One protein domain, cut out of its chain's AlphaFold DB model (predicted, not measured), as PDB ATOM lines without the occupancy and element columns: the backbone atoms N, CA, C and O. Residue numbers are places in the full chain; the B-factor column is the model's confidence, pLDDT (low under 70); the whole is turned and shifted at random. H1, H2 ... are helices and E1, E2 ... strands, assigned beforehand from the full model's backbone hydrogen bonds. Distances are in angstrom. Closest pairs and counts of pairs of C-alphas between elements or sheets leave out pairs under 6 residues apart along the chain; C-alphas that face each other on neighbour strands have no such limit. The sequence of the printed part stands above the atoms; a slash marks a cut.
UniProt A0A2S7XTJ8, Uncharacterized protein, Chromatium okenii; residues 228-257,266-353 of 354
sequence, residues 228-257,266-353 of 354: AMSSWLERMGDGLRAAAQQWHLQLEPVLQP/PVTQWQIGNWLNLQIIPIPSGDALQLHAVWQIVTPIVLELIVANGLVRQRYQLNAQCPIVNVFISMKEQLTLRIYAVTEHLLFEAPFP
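Overview. This is residues 228 to 257 and 266 to 353 of the 354 residues of an uncharacterized protein of Chromatium okenii (UniProt A0A2S7XTJ8). Two antiparallel sheets of strands stand partly face to face as a sandwich, and one helix, H1, lies beside the edge strand E9 of the smaller sheet and covers E2 and E3 of the larger one. The larger sheet runs E1 E2 E3 E4 E7, the smaller E6 E5 E8 E9. The printed part has 118 residues with one named helix and nine named strands, in the order H1 E1 E2 E3 E4 E5 E6 E7 E8 E9; its class is mixed, helices and strands. It is compact, with a radius of gyration of the C-alphas of 13.4 A and spans of 38 by 36 by 28 A.

Arrangement. H1, residues 228 to 246, comes first, and every O i to N i+4 pair in it is within hydrogen-bond range. The strongly twisted larger sheet holds E1, residues 251 to 253, E2, 269 to 272, E3, 276 to 282, E4, 288 to 295, and E7, 324 to 330. H1 is on this sheet, over E2 and E3, at a height over the sheet of 8.8 A, and runs along the strands, at 14 degrees to E2 on the local plane; the two make two layers, a helix on one face of a sheet. E2, E3 and E4 form a meander, each strand the antiparallel neighbour of the one before. Within hydrogen-bond range are N 271 and O 252 of the neighbours E1 and E2, at 2.9 A, N 278 and O 270 of E2 and E3, at 2.8 A, N 279 and O 292 of E3 and E4, at 2.8 A, and N 291 and O 327 of E4 and E7, at 2.7 A. The other sheet, also strongly twisted, holds E5, residues 301 to 307, E6, 312 to 318, E8, 335 to 341, and E9, 346 to 351. There N 303 and O 316 of E5 and E6, N 304 and O 338 of E5 and E8, and N 339 and O 348 of E8 and E9 are each 2.8 A apart. The sheets form a sandwich, two sheets face to face, with strands at 21 degrees. H1 is on this sheet too; its closest C-alphas to E9 are those of Ala 243 and Ala 350, 5.3 A.

Along the chain. H1 measures 26.8 A, from C-alpha 228 at (-10.968, 10.296, 64.833). E4 measures 22.7 A, E8 19.9 A, E5 and E7 19.8 A each. E9 ends with C-alpha 351 at (-12.002, 17.858, 48.721).

Size, cuts and confidence. The C-alphas farthest apart, of Pro 257 and Asn 309, are 39.3 A apart. Residues 258 to 265 are not printed, and C-alphas 257 and 266 are 12.6 A apart across this cut. The links printed whole are tight. Residues 254 to 257, 266 to 267 and 282 to 286 have pLDDT under 70; the mean of the printed part is 83.8.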
ATOM      1  N   ALA A 228     -11.672   9.715  65.973       72.25
ATOM      2  CA  ALA A 228     -10.968  10.296  64.833       72.25
ATOM      3  C   ALA A 228     -11.631   9.951  63.487       72.25
ATOM      4  O   ALA A 228     -11.830  10.841  62.663       72.25
ATOM      5  N   MET A 229     -12.017   8.689  63.286       74.94
ATOM      6  CA  MET A 229     -12.710   8.229  62.085       74.94
ATOM      7  C   MET A 229     -14.133   8.787  61.984       74.94
ATOM      8  O   MET A 229     -14.530   9.202  60.901       74.94
ATOM      9  N   SER A 230     -14.876   8.874  63.093       75.94
ATOM     10  CA  SER A 230     -16.205   9.504  63.120       75.94
ATOM     11  C   SER A 230     -16.108  10.960  62.686       75.94
ATOM     12  O   SER A 230     -16.799  11.378  61.763       75.94
ATOM     13  N   SER A 231     -15.185  11.716  63.289       80.06
ATOM     14  CA  SER A 231     -14.974  13.118  62.933       80.06
ATOM     15  C   SER A 231     -14.487  13.287  61.494       80.06
ATOM     16  O   SER A 231     -14.839  14.269  60.848       80.06
ATOM     17  N   TRP A 232     -13.678  12.361  60.974       84.00
ATOM     18  CA  TRP A 232     -13.261  12.388  59.572       84.00
ATOM     19  C   TRP A 232     -14.447  12.132  58.629       84.00
ATOM     20  O   TRP A 232     -14.646  12.898  57.690       84.00
ATOM     21  N   LEU A 233     -15.277  11.117  58.906       81.75
ATOM     22  CA  LEU A 233     -16.470  10.785  58.113       81.75
ATOM     23  C   LEU A 233     -17.493  11.926  58.106       81.75
ATOM     24  O   LEU A 233     -18.048  12.240  57.056       81.75
ATOM     25  N   GLU A 234     -17.709  12.581  59.249       82.50
ATOM     26  CA  GLU A 234     -18.566  13.767  59.348       82.50
ATOM     27  C   GLU A 234     -18.052  14.901  58.456       82.50
ATOM     28  O   GLU A 234     -18.798  15.396  57.607       82.50
ATOM     29  N   ARG A 235     -16.761  15.252  58.571       86.00
ATOM     30  CA  ARG A 235     -16.134  16.292  57.736       86.00
ATOM     31  C   ARG A 235     -16.179  15.944  56.249       86.00
ATOM     32  O   ARG A 235     -16.357  16.823  55.409       86.00
ATOM     33  N   MET A 236     -16.019  14.670  55.911       85.75
ATOM     34  CA  MET A 236     -16.072  14.189  54.537       85.75
ATOM     35  C   MET A 236     -17.494  14.272  53.976       85.75
ATOM     36  O   MET A 236     -17.689  14.796  52.880       85.75
ATOM     37  N   GLY A 237     -18.497  13.870  54.758       85.31
ATOM     38  CA  GLY A 237     -19.904  14.061  54.420       85.31
ATOM     39  C   GLY A 237     -20.287  15.538  54.275       85.31
ATOM     40  O   GLY A 237     -21.051  15.881  53.373       85.31
ATOM     41  N   ASP A 238     -19.748  16.424  55.120       85.69
ATOM     42  CA  ASP A 238     -19.901  17.878  54.987       85.69
ATOM     43  C   ASP A 238     -19.269  18.392  53.683       85.69
ATOM     44  O   ASP A 238     -19.904  19.155  52.954       85.69
ATOM     45  N   GLY A 239     -18.058  17.931  53.351       88.25
ATOM     46  CA  GLY A 239     -17.356  18.275  52.112       88.25
ATOM     47  C   GLY A 239     -18.111  17.832  50.859       88.25
ATOM     48  O   GLY A 239     -18.293  18.624  49.934       88.25
ATOM     49  N   LEU A 240     -18.639  16.603  50.853       88.81
ATOM     50  CA  LEU A 240     -19.492  16.098  49.774       88.81
ATOM     51  C   LEU A 240     -20.786  16.914  49.642       88.81
ATOM     52  O   LEU A 240     -21.188  17.234  48.525       88.81
ATOM     53  N   ARG A 241     -21.423  17.291  50.761       88.19
ATOM     54  CA  ARG A 241     -22.628  18.143  50.758       88.19
ATOM     55  C   ARG A 241     -22.340  19.538  50.207       88.19
ATOM     56  O   ARG A 241     -23.105  20.018  49.372       88.19
ATOM     57  N   ALA A 242     -21.244  20.164  50.629       88.62
ATOM     58  CA  ALA A 242     -20.829  21.475  50.133       88.62
ATOM     59  C   ALA A 242     -20.522  21.436  48.627       88.62
ATOM     60  O   ALA A 242     -21.001  22.286  47.875       88.62
ATOM     61  N   ALA A 243     -19.800  20.407  48.174       90.06
ATOM     62  CA  ALA A 243     -19.541  20.178  46.758       90.06
ATOM     63  C   ALA A 243     -20.846  19.982  45.974       90.06
ATOM     64  O   ALA A 243     -21.086  20.669  44.986       90.06
ATOM     65  N   ALA A 244     -21.743  19.107  46.430       88.81
ATOM     66  CA  ALA A 244     -23.011  18.870  45.744       88.81
ATOM     67  C   ALA A 244     -23.842  20.157  45.607       88.81
ATOM     68  O   ALA A 244     -24.367  20.432  44.531       88.81
ATOM     69  N   GLN A 245     -23.885  20.995  46.648       89.38
ATOM     70  CA  GLN A 245     -24.545  22.303  46.595       89.38
ATOM     71  C   GLN A 245     -23.906  23.245  45.568       89.38
ATOM     72  O   GLN A 245     -24.629  23.872  44.793       89.38
ATOM     73  N   GLN A 246     -22.572  23.325  45.534       91.81
ATOM     74  CA  GLN A 246     -21.830  24.139  44.566       91.81
ATOM     75  C   GLN A 246     -22.112  23.711  43.119       91.81
ATOM     76  O   GLN A 246     -22.225  24.559  42.237       91.81
ATOM     77  N   TRP A 247     -22.246  22.407  42.886       89.94
ATOM     78  CA  TRP A 247     -22.514  21.824  41.571       89.94
ATOM     79  C   TRP A 247     -24.011  21.704  41.244       89.94
ATOM     80  O   TRP A 247     -24.367  21.176  40.193       89.94
ATOM     81  N   HIS A 248     -24.897  22.197  42.119       91.12
ATOM     82  CA  HIS A 248     -26.356  22.073  41.996       91.12
ATOM     83  C   HIS A 248     -26.843  20.623  41.817       91.12
ATOM     84  O   HIS A 248     -27.827  20.359  41.124       91.12
ATOM     85  N   LEU A 249     -26.154  19.676  42.456       88.88
ATOM     86  CA  LEU A 249     -26.490  18.259  42.467       88.88
ATOM     87  C   LEU A 249     -27.272  17.899  43.732       88.88
ATOM     88  O   LEU A 249     -27.064  18.464  44.807       88.88
ATOM     89  N   GLN A 250     -28.155  16.913  43.606       86.19
ATOM     90  CA  GLN A 250     -28.786  16.282  44.759       86.19
ATOM     91  C   GLN A 250     -27.796  15.294  45.381       86.19
ATOM     92  O   GLN A 250     -27.244  14.451  44.673       86.19
ATOM     93  N   LEU A 251     -27.555  15.434  46.686       84.50
ATOM     94  CA  LEU A 251     -26.831  14.452  47.482       84.50
ATOM     95  C   LEU A 251     -27.806  13.846  48.480       84.50
ATOM     96  O   LEU A 251     -28.155  14.488  49.474       84.50
ATOM     97  N   GLU A 252     -28.248  12.626  48.208       79.81
ATOM     98  CA  GLU A 252     -29.150  11.917  49.105       79.81
ATOM     99  C   GLU A 252     -28.332  10.944  49.962       79.81
ATOM    100  O   GLU A 252     -27.604  10.105  49.416       79.81
ATOM    101  N   PRO A 253     -28.378  11.058  51.304       73.75
ATOM    102  CA  PRO A 253     -27.835  10.012  52.150       73.75
ATOM    103  C   PRO A 253     -28.663   8.752  51.900       73.75
ATOM    104  O   PRO A 253     -29.889   8.770  52.039       73.75
ATOM    105  N   VAL A 254     -28.005   7.654  51.542       69.00
ATOM    106  CA  VAL A 254     -28.704   6.374  51.432       69.00
ATOM    107  C   VAL A 254     -28.908   5.882  52.856       69.00
ATOM    108  O   VAL A 254     -27.992   5.349  53.484       69.00
ATOM    109  N   LEU A 255     -30.094   6.156  53.400       53.97
ATOM    110  CA  LEU A 255     -30.461   5.745  54.747       53.97
ATOM    111  C   LEU A 255     -30.422   4.219  54.815       53.97
ATOM    112  O   LEU A 255     -31.251   3.536  54.212       53.97
ATOM    113  N   GLN A 256     -29.467   3.687  55.571       51.09
ATOM    114  CA  GLN A 256     -29.548   2.301  55.994       51.09
ATOM    115  C   GLN A 256     -30.660   2.199  57.045       51.09
ATOM    116  O   GLN A 256     -30.779   3.090  57.893       51.09
ATOM    117  N   PRO A 257     -31.516   1.167  56.992       39.28
ATOM    118  CA  PRO A 257     -32.527   0.970  58.017       39.28
ATOM    119  C   PRO A 257     -31.829   0.825  59.373       39.28
ATOM    120  O   PRO A 257     -31.130  -0.156  59.616       39.28
ATOM    121  N   PRO A 266     -22.939   7.194  61.541       57.38
ATOM    122  CA  PRO A 266     -22.494   8.133  60.526       57.38
ATOM    123  C   PRO A 266     -22.895   7.603  59.151       57.38
ATOM    124  O   PRO A 266     -22.646   6.445  58.813       57.38
ATOM    125  N   VAL A 267     -23.520   8.464  58.346       61.75
ATOM    126  CA  VAL A 267     -23.855   8.135  56.962       61.75
ATOM    127  C   VAL A 267     -22.554   7.807  56.241       61.75
ATOM    128  O   VAL A 267     -21.686   8.662  56.103       61.75
ATOM    129  N   THR A 268     -22.425   6.565  55.791       78.62
ATOM    130  CA  THR A 268     -21.275   6.089  55.016       78.62
ATOM    131  C   THR A 268     -21.593   5.968  53.534       78.62
ATOM    132  O   THR A 268     -20.717   5.606  52.759       78.62
ATOM    133  N   GLN A 269     -22.830   6.253  53.122       82.44
ATOM    134  CA  GLN A 269     -23.283   6.069  51.754       82.44
ATOM    135  C   GLN A 269     -24.056   7.285  51.249       82.44
ATOM    136  O   GLN A 269     -24.992   7.768  51.886       82.44
ATOM    137  N   TRP A 270     -23.687   7.742  50.060       86.62
ATOM    138  CA  TRP A 270     -24.257   8.898  49.393       86.62
ATOM    139  C   TRP A 270     -24.564   8.577  47.940       86.62
ATOM    140  O   TRP A 270     -23.789   7.902  47.265       86.62
ATOM    141  N   GLN A 271     -25.664   9.119  47.443       87.62
ATOM    142  CA  GLN A 271     -25.974   9.135  46.023       87.62
ATOM    143  C   GLN A 271     -25.714  10.543  45.476       87.62
ATOM    144  O   GLN A 271     -26.276  11.512  45.981       87.62
ATOM    145  N   ILE A 272     -24.833  10.663  44.477       88.31
ATOM    146  CA  ILE A 272     -24.485  11.923  43.807       88.31
ATOM    147  C   ILE A 272     -25.267  11.997  42.493       88.31
ATOM    148  O   ILE A 272     -24.985  11.272  41.532       88.31
ATOM    149  N   GLY A 273     -26.258  12.888  42.443       87.00
ATOM    150  CA  GLY A 273     -27.201  12.945  41.329       87.00
ATOM    151  C   GLY A 273     -27.928  11.610  41.158       87.00
ATOM    152  O   GLY A 273     -28.294  10.968  42.129       87.00
ATOM    153  N   ASN A 274     -28.125  11.167  39.920       84.75
ATOM    154  CA  ASN A 274     -28.705   9.856  39.606       84.75
ATOM    155  C   ASN A 274     -27.675   8.871  39.031       84.75
ATOM    156  O   ASN A 274     -28.061   7.859  38.453       84.75
ATOM    157  N   TRP A 275     -26.382   9.201  39.105       86.81
ATOM    158  CA  TRP A 275     -25.357   8.583  38.263       86.81
ATOM    159  C   TRP A 275     -24.209   7.918  39.013       86.81
ATOM    160  O   TRP A 275     -23.507   7.100  38.414       86.81
ATOM    161  N   LEU A 276     -24.049   8.197  40.307       87.75
ATOM    162  CA  LEU A 276     -23.029   7.563  41.132       87.75
ATOM    163  C   LEU A 276     -23.527   7.343  42.557       87.75
ATOM    164  O   LEU A 276     -23.923   8.286  43.236       87.75
ATOM    165  N   ASN A 277     -23.402   6.107  43.028       86.81
ATOM    166  CA  ASN A 277     -23.442   5.788  44.446       86.81
ATOM    167  C   ASN A 277     -22.021   5.712  44.981       86.81
ATOM    168  O   ASN A 277     -21.158   5.071  44.386       86.81
ATOM    169  N   LEU A 278     -21.793   6.342  46.119       87.19
ATOM    170  CA  LEU A 278     -20.521   6.384  46.805       87.19
ATOM    171  C   LEU A 278     -20.723   5.836  48.210       87.19
ATOM    172  O   LEU A 278     -21.559   6.334  48.954       87.19
ATOM    173  N   GLN A 279     -19.957   4.819  48.574       84.88
ATOM    174  CA  GLN A 279     -19.943   4.234  49.901       84.88
ATOM    175  C   GLN A 279     -18.518   4.258  50.448       84.88
ATOM    176  O   GLN A 279     -17.562   3.928  49.753       84.88
ATOM    177  N   ILE A 280     -18.373   4.639  51.708       81.69
ATOM    178  CA  ILE A 280     -17.130   4.529  52.452       81.69
ATOM    179  C   ILE A 280     -17.245   3.340  53.382       81.69
ATOM    180  O   ILE A 280     -18.080   3.298  54.278       81.69
ATOM    181  N   ILE A 281     -16.374   2.374  53.168       75.81
ATOM    182  CA  ILE A 281     -16.230   1.203  54.010       75.81
ATOM    183  C   ILE A 281     -14.949   1.447  54.796       75.81
ATOM    184  O   ILE A 281     -13.864   1.390  54.215       75.81
ATOM    185  N   PRO A 282     -15.019   1.806  56.084       68.38
ATOM    186  CA  PRO A 282     -13.796   1.979  56.837       68.38
ATOM    187  C   PRO A 282     -12.941   0.696  56.832       68.38
ATOM    188  O   PRO A 282     -13.435  -0.393  56.540       68.38
ATOM    189  N   ILE A 283     -11.643   0.797  57.115       66.12
ATOM    190  CA  ILE A 283     -10.791  -0.391  57.263       66.12
ATOM    191  C   ILE A 283     -10.436  -0.529  58.743       66.12
ATOM    192  O   ILE A 283     -10.007   0.450  59.359       66.12
ATOM    193  N   PRO A 284     -10.547  -1.725  59.348       50.09
ATOM    194  CA  PRO A 284     -10.315  -1.887  60.783       50.09
ATOM    195  C   PRO A 284      -8.888  -1.563  61.272       50.09
ATOM    196  O   PRO A 284      -8.682  -1.483  62.480       50.09
ATOM    197  N   SER A 285      -7.901  -1.377  60.380       58.22
ATOM    198  CA  SER A 285      -6.570  -0.850  60.738       58.22
ATOM    199  C   SER A 285      -6.612   0.604  61.226       58.22
ATOM    200  O   SER A 285      -5.652   1.062  61.836       58.22
ATOM    201  N   GLY A 286      -7.724   1.314  60.996       60.69
ATOM    202  CA  GLY A 286      -8.019   2.616  61.586       60.69
ATOM    203  C   GLY A 286      -7.315   3.806  60.941       60.69
ATOM    204  O   GLY A 286      -7.568   4.916  61.379       60.69
ATOM    205  N   ASP A 287      -6.481   3.600  59.918       73.00
ATOM    206  CA  ASP A 287      -5.741   4.664  59.207       73.00
ATOM    207  C   ASP A 287      -6.107   4.758  57.714       73.00
ATOM    208  O   ASP A 287      -5.600   5.624  56.988       73.00
ATOM    209  N   ALA A 288      -6.965   3.854  57.241       71.69
ATOM    210  CA  ALA A 288      -7.384   3.763  55.855       71.69
ATOM    211  C   ALA A 288      -8.876   3.432  55.747       71.69
ATOM    212  O   ALA A 288      -9.478   2.853  56.652       71.69
ATOM    213  N   LEU A 289      -9.460   3.817  54.623       80.94
ATOM    214  CA  LEU A 289     -10.853   3.612  54.265       80.94
ATOM    215  C   LEU A 289     -10.897   3.085  52.831       80.94
ATOM    216  O   LEU A 289     -10.017   3.379  52.024       80.94
ATOM    217  N   GLN A 290     -11.924   2.322  52.503       79.94
ATOM    218  CA  GLN A 290     -12.240   1.916  51.146       79.94
ATOM    219  C   GLN A 290     -13.384   2.785  50.621       79.94
ATOM    220  O   GLN A 290     -14.486   2.786  51.159       79.94
ATOM    221  N   LEU A 291     -13.119   3.522  49.552       85.44
ATOM    222  CA  LEU A 291     -14.098   4.205  48.726       85.44
ATOM    223  C   LEU A 291     -14.643   3.217  47.695       85.44
ATOM    224  O   LEU A 291     -13.939   2.826  46.769       85.44
ATOM    225  N   HIS A 292     -15.893   2.821  47.868       83.38
ATOM    226  CA  HIS A 292     -16.657   2.002  46.941       83.38
ATOM    227  C   HIS A 292     -17.557   2.912  46.101       83.38
ATOM    228  O   HIS A 292     -18.441   3.581  46.632       83.38
ATOM    229  N   ALA A 293     -17.326   2.975  44.794       87.38
ATOM    230  CA  ALA A 293     -18.104   3.795  43.872       87.38
ATOM    231  C   ALA A 293     -18.812   2.908  42.843       87.38
ATOM    232  O   ALA A 293     -18.171   2.082  42.196       87.38
ATOM    233  N   VAL A 294     -20.124   3.095  42.687       85.38
ATOM    234  CA  VAL A 294     -20.992   2.318  41.793       85.38
ATOM    235  C   VAL A 294     -21.684   3.250  40.811       85.38
ATOM    236  O   VAL A 294     -22.492   4.101  41.185       85.38
ATOM    237  N   TRP A 295     -21.369   3.079  39.538       90.00
ATOM    238  CA  TRP A 295     -21.964   3.788  38.415       90.00
ATOM    239  C   TRP A 295     -23.393   3.309  38.141       90.00
ATOM    240  O   TRP A 295     -23.656   2.107  38.140       90.00
ATOM    241  N   GLN A 296     -24.315   4.251  37.917       84.44
ATOM    242  CA  GLN A 296     -25.757   3.959  37.841       84.44
ATOM    243  C   GLN A 296     -26.458   4.371  36.535       84.44
ATOM    244  O   GLN A 296     -27.623   4.026  36.339       84.44
ATOM    245  N   ILE A 297     -25.798   5.114  35.643       84.19
ATOM    246  CA  ILE A 297     -26.400   5.582  34.374       84.19
ATOM    247  C   ILE A 297     -25.772   4.895  33.168       84.19
ATOM    248  O   ILE A 297     -25.005   3.970  33.331       84.19
ATOM    249  N   VAL A 298     -26.104   5.335  31.950       78.75
ATOM    250  CA  VAL A 298     -25.547   4.797  30.693       78.75
ATOM    251  C   VAL A 298     -24.309   5.574  30.226       78.75
ATOM    252  O   VAL A 298     -23.485   5.040  29.486       78.75
ATOM    253  N   THR A 299     -24.141   6.829  30.653       87.94
ATOM    254  CA  THR A 299     -23.007   7.666  30.235       87.94
ATOM    255  C   THR A 299     -21.770   7.335  31.066       87.94
ATOM    256  O   THR A 299     -21.827   7.487  32.288       87.94
ATOM    257  N   PRO A 300     -20.647   6.926  30.455       90.69
ATOM    258  CA  PRO A 300     -19.433   6.643  31.205       90.69
ATOM    259  C   PRO A 300     -18.879   7.891  31.900       90.69
ATOM    260  O   PRO A 300     -19.008   9.011  31.394       90.69
ATOM    261  N   ILE A 301     -18.217   7.679  33.030       93.38
ATOM    262  CA  ILE A 301     -17.566   8.733  33.814       93.38
ATOM    263  C   ILE A 301     -16.123   8.342  34.125       93.38
ATOM    264  O   ILE A 301     -15.748   7.171  34.066       93.38
ATOM    265  N   VAL A 302     -15.305   9.328  34.464       94.50
ATOM    266  CA  VAL A 302     -13.941   9.125  34.948       94.50
ATOM    267  C   VAL A 302     -13.870   9.628  36.379       94.50
ATOM    268  O   VAL A 302     -14.221  10.773  36.634       94.50
ATOM    269  N   LEU A 303     -13.413   8.782  37.294       94.44
ATOM    270  CA  LEU A 303     -13.163   9.110  38.689       94.44
ATOM    271  C   LEU A 303     -11.658   9.286  38.895       94.44
ATOM    272  O   LEU A 303     -10.881   8.384  38.592       94.44
ATOM    273  N   GLU A 304     -11.253  10.428  39.434       95.56
ATOM    274  CA  GLU A 304      -9.877  10.728  39.812       95.56
ATOM    275  C   GLU A 304      -9.776  11.023  41.306       95.56
ATOM    276  O   GLU A 304     -10.604  11.733  41.876       95.56
ATOM    277  N   LEU A 305      -8.718  10.509  41.926       91.44
ATOM    278  CA  LEU A 305      -8.290  10.906  43.260       91.44
ATOM    279  C   LEU A 305      -6.971  11.650  43.138       91.44
ATOM    280  O   LEU A 305      -5.987  11.119  42.620       91.44
ATOM    281  N   ILE A 306      -6.964  12.885  43.615       91.88
ATOM    282  CA  ILE A 306      -5.854  13.822  43.473       91.88
ATOM    283  C   ILE A 306      -5.294  14.110  44.857       91.88
ATOM    284  O   ILE A 306      -6.053  14.414  45.766       91.88
ATOM    285  N   VAL A 307      -3.983  14.010  45.039       90.38
ATOM    286  CA  VAL A 307      -3.322  14.397  46.298       90.38
ATOM    287  C   VAL A 307      -3.108  15.914  46.367       90.38
ATOM    288  O   VAL A 307      -3.107  16.586  45.338       90.38
ATOM    289  N   ALA A 308      -2.880  16.466  47.562       85.19
ATOM    290  CA  ALA A 308      -2.752  17.913  47.812       85.19
ATOM    291  C   ALA A 308      -1.826  18.699  46.859       85.19
ATOM    292  O   ALA A 308      -2.054  19.878  46.599       85.19
ATOM    293  N   ASN A 309      -0.783  18.068  46.310       86.06
ATOM    294  CA  ASN A 309       0.135  18.703  45.357       86.06
ATOM    295  C   ASN A 309      -0.396  18.752  43.906       86.06
ATOM    296  O   ASN A 309       0.338  19.148  43.003       86.06
ATOM    297  N   GLY A 310      -1.643  18.334  43.675       87.88
ATOM    298  CA  GLY A 310      -2.294  18.319  42.366       87.88
ATOM    299  C   GLY A 310      -1.971  17.098  41.503       87.88
ATOM    300  O   GLY A 310      -2.462  17.021  40.377       87.88
ATOM    301  N   LEU A 311      -1.174  16.139  41.990       90.12
ATOM    302  CA  LEU A 311      -0.895  14.908  41.252       90.12
ATOM    303  C   LEU A 311      -2.091  13.952  41.314       90.12
ATOM    304  O   LEU A 311      -2.632  13.673  42.386       90.12
ATOM    305  N   VAL A 312      -2.471  13.411  40.157       92.31
ATOM    306  CA  VAL A 312      -3.462  12.335  40.069       92.31
ATOM    307  C   VAL A 312      -2.838  11.074  40.657       92.31
ATOM    308  O   VAL A 312      -1.904  10.509  40.091       92.31
ATOM    309  N   ARG A 313      -3.345  10.641  41.811       89.56
ATOM    310  CA  ARG A 313      -2.916   9.408  42.475       89.56
ATOM    311  C   ARG A 313      -3.479   8.195  41.749       89.56
ATOM    312  O   ARG A 313      -2.747   7.251  41.473       89.56
ATOM    313  N   GLN A 314      -4.778   8.222  41.461       91.06
ATOM    314  CA  GLN A 314      -5.506   7.139  40.806       91.06
ATOM    315  C   GLN A 314      -6.578   7.711  39.878       91.06
ATOM    316  O   GLN A 314      -7.195   8.729  40.193       91.06
ATOM    317  N   ARG A 315      -6.798   7.037  38.745       94.25
ATOM    318  CA  ARG A 315      -7.801   7.380  37.732       94.25
ATOM    319  C   ARG A 315      -8.502   6.109  37.276       94.25
ATOM    320  O   ARG A 315      -7.839   5.153  36.883       94.25
ATOM    321  N   TYR A 316      -9.826   6.123  37.295       92.75
ATOM    322  CA  TYR A 316     -10.673   4.994  36.927       92.75
ATOM    323  C   TYR A 316     -11.740   5.443  35.943       92.75
ATOM    324  O   TYR A 316     -12.304   6.523  36.089       92.75
ATOM    325  N   GLN A 317     -12.037   4.614  34.949       93.50
ATOM    326  CA  GLN A 317     -13.147   4.848  34.034       93.50
ATOM    327  C   GLN A 317     -14.294   3.912  34.407       93.50
ATOM    328  O   GLN A 317     -14.148   2.699  34.290       93.50
ATOM    329  N   LEU A 318     -15.422   4.477  34.837       88.44
ATOM    330  CA  LEU A 318     -16.620   3.713  35.160       88.44
ATOM    331  C   LEU A 318     -17.569   3.688  33.957       88.44
ATOM    332  O   LEU A 318     -17.876   4.725  33.360       88.44
ATOM    333  N   ASN A 319     -18.006   2.488  33.583       91.25
ATOM    334  CA  ASN A 319     -18.881   2.210  32.441       91.25
ATOM    335  C   ASN A 319     -19.585   0.852  32.627       91.25
ATOM    336  O   ASN A 319     -19.428   0.204  33.655       91.25
ATOM    337  N   ALA A 320     -20.320   0.385  31.616       80.69
ATOM    338  CA  ALA A 320     -21.040  -0.889  31.686       80.69
ATOM    339  C   ALA A 320     -20.131  -2.116  31.889       80.69
ATOM    340  O   ALA A 320     -20.586  -3.126  32.414       80.69
ATOM    341  N   GLN A 321     -18.865  -2.044  31.471       79.25
ATOM    342  CA  GLN A 321     -17.876  -3.110  31.643       79.25
ATOM    343  C   GLN A 321     -17.148  -3.026  32.992       79.25
ATOM    344  O   GLN A 321     -16.680  -4.042  33.492       79.25
ATOM    345  N   CYS A 322     -17.062  -1.833  33.582       83.88
ATOM    346  CA  CYS A 322     -16.457  -1.575  34.885       83.88
ATOM    347  C   CYS A 322     -17.382  -0.663  35.713       83.88
ATOM    348  O   CYS A 322     -17.079   0.519  35.902       83.88
ATOM    349  N   PRO A 323     -18.546  -1.164  36.170       85.38
ATOM    350  CA  PRO A 323     -19.542  -0.327  36.838       85.38
ATOM    351  C   PRO A 323     -19.157   0.011  38.281       85.38
ATOM    352  O   PRO A 323     -19.778   0.874  38.893       85.38
ATOM    353  N   ILE A 324     -18.154  -0.668  38.837       83.38
ATOM    354  CA  ILE A 324     -17.761  -0.569  40.240       83.38
ATOM    355  C   ILE A 324     -16.269  -0.267  40.317       83.38
ATOM    356  O   ILE A 324     -15.476  -0.828  39.563       83.38
ATOM    357  N   VAL A 325     -15.884   0.589  41.260       83.06
ATOM    358  CA  VAL A 325     -14.489   0.786  41.648       83.06
ATOM    359  C   VAL A 325     -14.345   0.757  43.165       83.06
ATOM    360  O   VAL A 325     -15.156   1.330  43.890       83.06
ATOM    361  N   ASN A 326     -13.285   0.104  43.632       81.00
ATOM    362  CA  ASN A 326     -12.873   0.076  45.029       81.00
ATOM    363  C   ASN A 326     -11.519   0.756  45.165       81.00
ATOM    364  O   ASN A 326     -10.562   0.373  44.491       81.00
ATOM    365  N   VAL A 327     -11.428   1.759  46.035       82.75
ATOM    366  CA  VAL A 327     -10.202   2.532  46.204       82.75
ATOM    367  C   VAL A 327      -9.834   2.705  47.664       82.75
ATOM    368  O   VAL A 327     -10.637   3.173  48.459       82.75
ATOM    369  N   PHE A 328      -8.594   2.382  48.017       80.88
ATOM    370  CA  PHE A 328      -8.091   2.552  49.375       80.88
ATOM    371  C   PHE A 328      -7.487   3.946  49.577       80.88
ATOM    372  O   PHE A 328      -6.479   4.301  48.959       80.88
ATOM    373  N   ILE A 329      -8.084   4.721  50.476       84.25
ATOM    374  CA  ILE A 329      -7.663   6.073  50.850       84.25
ATOM    375  C   ILE A 329      -7.129   6.071  52.282       84.25
ATOM    376  O   ILE A 329      -7.699   5.421  53.153       84.25
ATOM    377  N   SER A 330      -6.029   6.780  52.544       82.75
ATOM    378  CA  SER A 330      -5.564   6.985  53.919       82.75
ATOM    379  C   SER A 330      -6.251   8.204  54.524       82.75
ATOM    380  O   SER A 330      -6.370   9.229  53.861       82.75
ATOM    381  N   MET A 331      -6.632   8.132  55.803       81.88
ATOM    382  CA  MET A 331      -7.151   9.299  56.535       81.88
ATOM    383  C   MET A 331      -6.077  10.357  56.827       81.88
ATOM    384  O   MET A 331      -6.404  11.422  57.324       81.88
ATOM    385  N   LYS A 332      -4.796  10.067  56.553       83.06
ATOM    386  CA  LYS A 332      -3.666  10.994  56.745       83.06
ATOM    387  C   LYS A 332      -3.332  11.799  55.487       83.06
ATOM    388  O   LYS A 332      -2.422  12.623  55.510       83.06
ATOM    389  N   GLU A 333      -3.998  11.505  54.375       82.75
ATOM    390  CA  GLU A 333      -3.740  12.132  53.086       82.75
ATOM    391  C   GLU A 333      -4.874  13.090  52.744       82.75
ATOM    392  O   GLU A 333      -6.039  12.702  52.680       82.75
ATOM    393  N   GLN A 334      -4.521  14.335  52.436       86.44
ATOM    394  CA  GLN A 334      -5.462  15.264  51.837       86.44
ATOM    395  C   GLN A 334      -5.651  14.889  50.362       86.44
ATOM    396  O   GLN A 334      -4.716  14.955  49.552       86.44
ATOM    397  N   LEU A 335      -6.869  14.461  50.038       90.44
ATOM    398  CA  LEU A 335      -7.268  14.002  48.714       90.44
ATOM    399  C   LEU A 335      -8.395  14.875  48.165       90.44
ATOM    400  O   LEU A 335      -9.183  15.426  48.920       90.44
ATOM    401  N   THR A 336      -8.519  14.947  46.848       93.19
ATOM    402  CA  THR A 336      -9.660  15.543  46.155       93.19
ATOM    403  C   THR A 336     -10.234  14.510  45.204       93.19
ATOM    404  O   THR A 336      -9.524  13.992  44.339       93.19
ATOM    405  N   LEU A 337     -11.523  14.220  45.357       94.12
ATOM    406  CA  LEU A 337     -12.285  13.410  44.420       94.12
ATOM    407  C   LEU A 337     -12.752  14.301  43.270       94.12
ATOM    408  O   LEU A 337     -13.505  15.249  43.494       94.12
ATOM    409  N   ARG A 338     -12.340  13.983  42.044       95.25
ATOM    410  CA  ARG A 338     -12.858  14.610  40.825       95.25
ATOM    411  C   ARG A 338     -13.562  13.595  39.959       95.25
ATOM    412  O   ARG A 338     -13.117  12.460  39.823       95.25
ATOM    413  N   ILE A 339     -14.661  14.018  39.357       92.44
ATOM    414  CA  ILE A 339     -15.436  13.187  38.451       92.44
ATOM    415  C   ILE A 339     -15.644  13.951  37.159       92.44
ATOM    416  O   ILE A 339     -16.129  15.080  37.172       92.44
ATOM    417  N   TYR A 340     -15.310  13.316  36.044       93.31
ATOM    418  CA  TYR A 340     -15.420  13.880  34.709       93.31
ATOM    419  C   TYR A 340     -16.376  13.062  33.850       93.31
ATOM    420  O   TYR A 340     -16.497  11.845  34.000       93.31
ATOM    421  N   ALA A 341     -16.999  13.719  32.879       91.25
ATOM    422  CA  ALA A 341     -17.494  13.032  31.698       91.25
ATOM    423  C   ALA A 341     -16.306  12.525  30.859       91.25
ATOM    424  O   ALA A 341     -15.199  13.057  30.947       91.25
ATOM    425  N   VAL A 342     -16.533  11.553  29.970       85.44
ATOM    426  CA  VAL A 342     -15.502  11.096  29.005       85.44
ATOM    427  C   VAL A 342     -14.968  12.238  28.133       85.44
ATOM    428  O   VAL A 342     -13.836  12.188  27.670       85.44
ATOM    429  N   THR A 343     -15.763  13.291  27.937       87.94
ATOM    430  CA  THR A 343     -15.382  14.512  27.215       87.94
ATOM    431  C   THR A 343     -14.490  15.461  28.026       87.94
ATOM    432  O   THR A 343     -14.319  16.608  27.628       87.94
ATOM    433  N   GLU A 344     -13.970  15.017  29.173       89.25
ATOM    434  CA  GLU A 344     -13.140  15.788  30.112       89.25
ATOM    435  C   GLU A 344     -13.845  16.991  30.757       89.25
ATOM    436  O   GLU A 344     -13.225  17.815  31.427       89.25
ATOM    437  N   HIS A 345     -15.170  17.076  30.626       91.75
ATOM    438  CA  HIS A 345     -15.963  18.051  31.361       91.75
ATOM    439  C   HIS A 345     -16.070  17.628  32.830       91.75
ATOM    440  O   HIS A 345     -16.594  16.553  33.126       91.75
ATOM    441  N   LEU A 346     -15.610  18.477  33.750       93.81
ATOM    442  CA  LEU A 346     -15.722  18.246  35.190       93.81
ATOM    443  C   LEU A 346     -17.201  18.262  35.609       93.81
ATOM    444  O   LEU A 346     -17.923  19.212  35.323       93.81
ATOM    445  N   LEU A 347     -17.660  17.183  36.235       90.50
ATOM    446  CA  LEU A 347     -19.040  16.996  36.697       90.50
ATOM    447  C   LEU A 347     -19.176  17.212  38.203       90.50
ATOM    448  O   LEU A 347     -20.241  17.605  38.672       90.50
ATOM    449  N   PHE A 348     -18.122  16.902  38.955       93.06
ATOM    450  CA  PHE A 348     -18.111  16.993  40.406       93.06
ATOM    451  C   PHE A 348     -16.677  17.081  40.919       93.06
ATOM    452  O   PHE A 348     -15.786  16.392  40.421       93.06
ATOM    453  N   GLU A 349     -16.463  17.902  41.940       94.56
ATOM    454  CA  GLU A 349     -15.195  18.003  42.657       94.56
ATOM    455  C   GLU A 349     -15.481  18.180  44.145       94.56
ATOM    456  O   GLU A 349     -16.202  19.102  44.523       94.56
ATOM    457  N   ALA A 350     -14.909  17.306  44.973       93.25
ATOM    458  CA  ALA A 350     -15.038  17.364  46.421       93.25
ATOM    459  C   ALA A 350     -13.681  17.124  47.100       93.25
ATOM    460  O   ALA A 350     -13.097  16.048  46.926       93.25
ATOM    461  N   PRO A 351     -13.168  18.088  47.884       91.25
ATOM    462  CA  PRO A 351     -12.002  17.858  48.721       91.25
ATOM    463  C   PRO A 351     -12.374  16.959  49.907       91.25
ATOM    464  O   PRO A 351     -13.431  17.115  50.522       91.25
ATOM    465  N   PHE A 352     -11.494  16.021  50.236       85.06
ATOM    466  CA  PHE A 352     -11.561  15.223  51.453       85.06
ATOM    467  C   PHE A 352     -10.846  15.961  52.591       85.06
ATOM    468  O   PHE A 352      -9.893  16.708  52.347       85.06
ATOM    469  N   PRO A 353     -11.318  15.788  53.833       78.44
ATOM    470  CA  PRO A 353     -10.744  16.469  54.981       78.44
ATOM    471  C   PRO A 353      -9.354  15.933  55.332       78.44
ATOM    472  O   PRO A 353      -9.054  14.762  55.087       78.44
TER     473      PRO A 353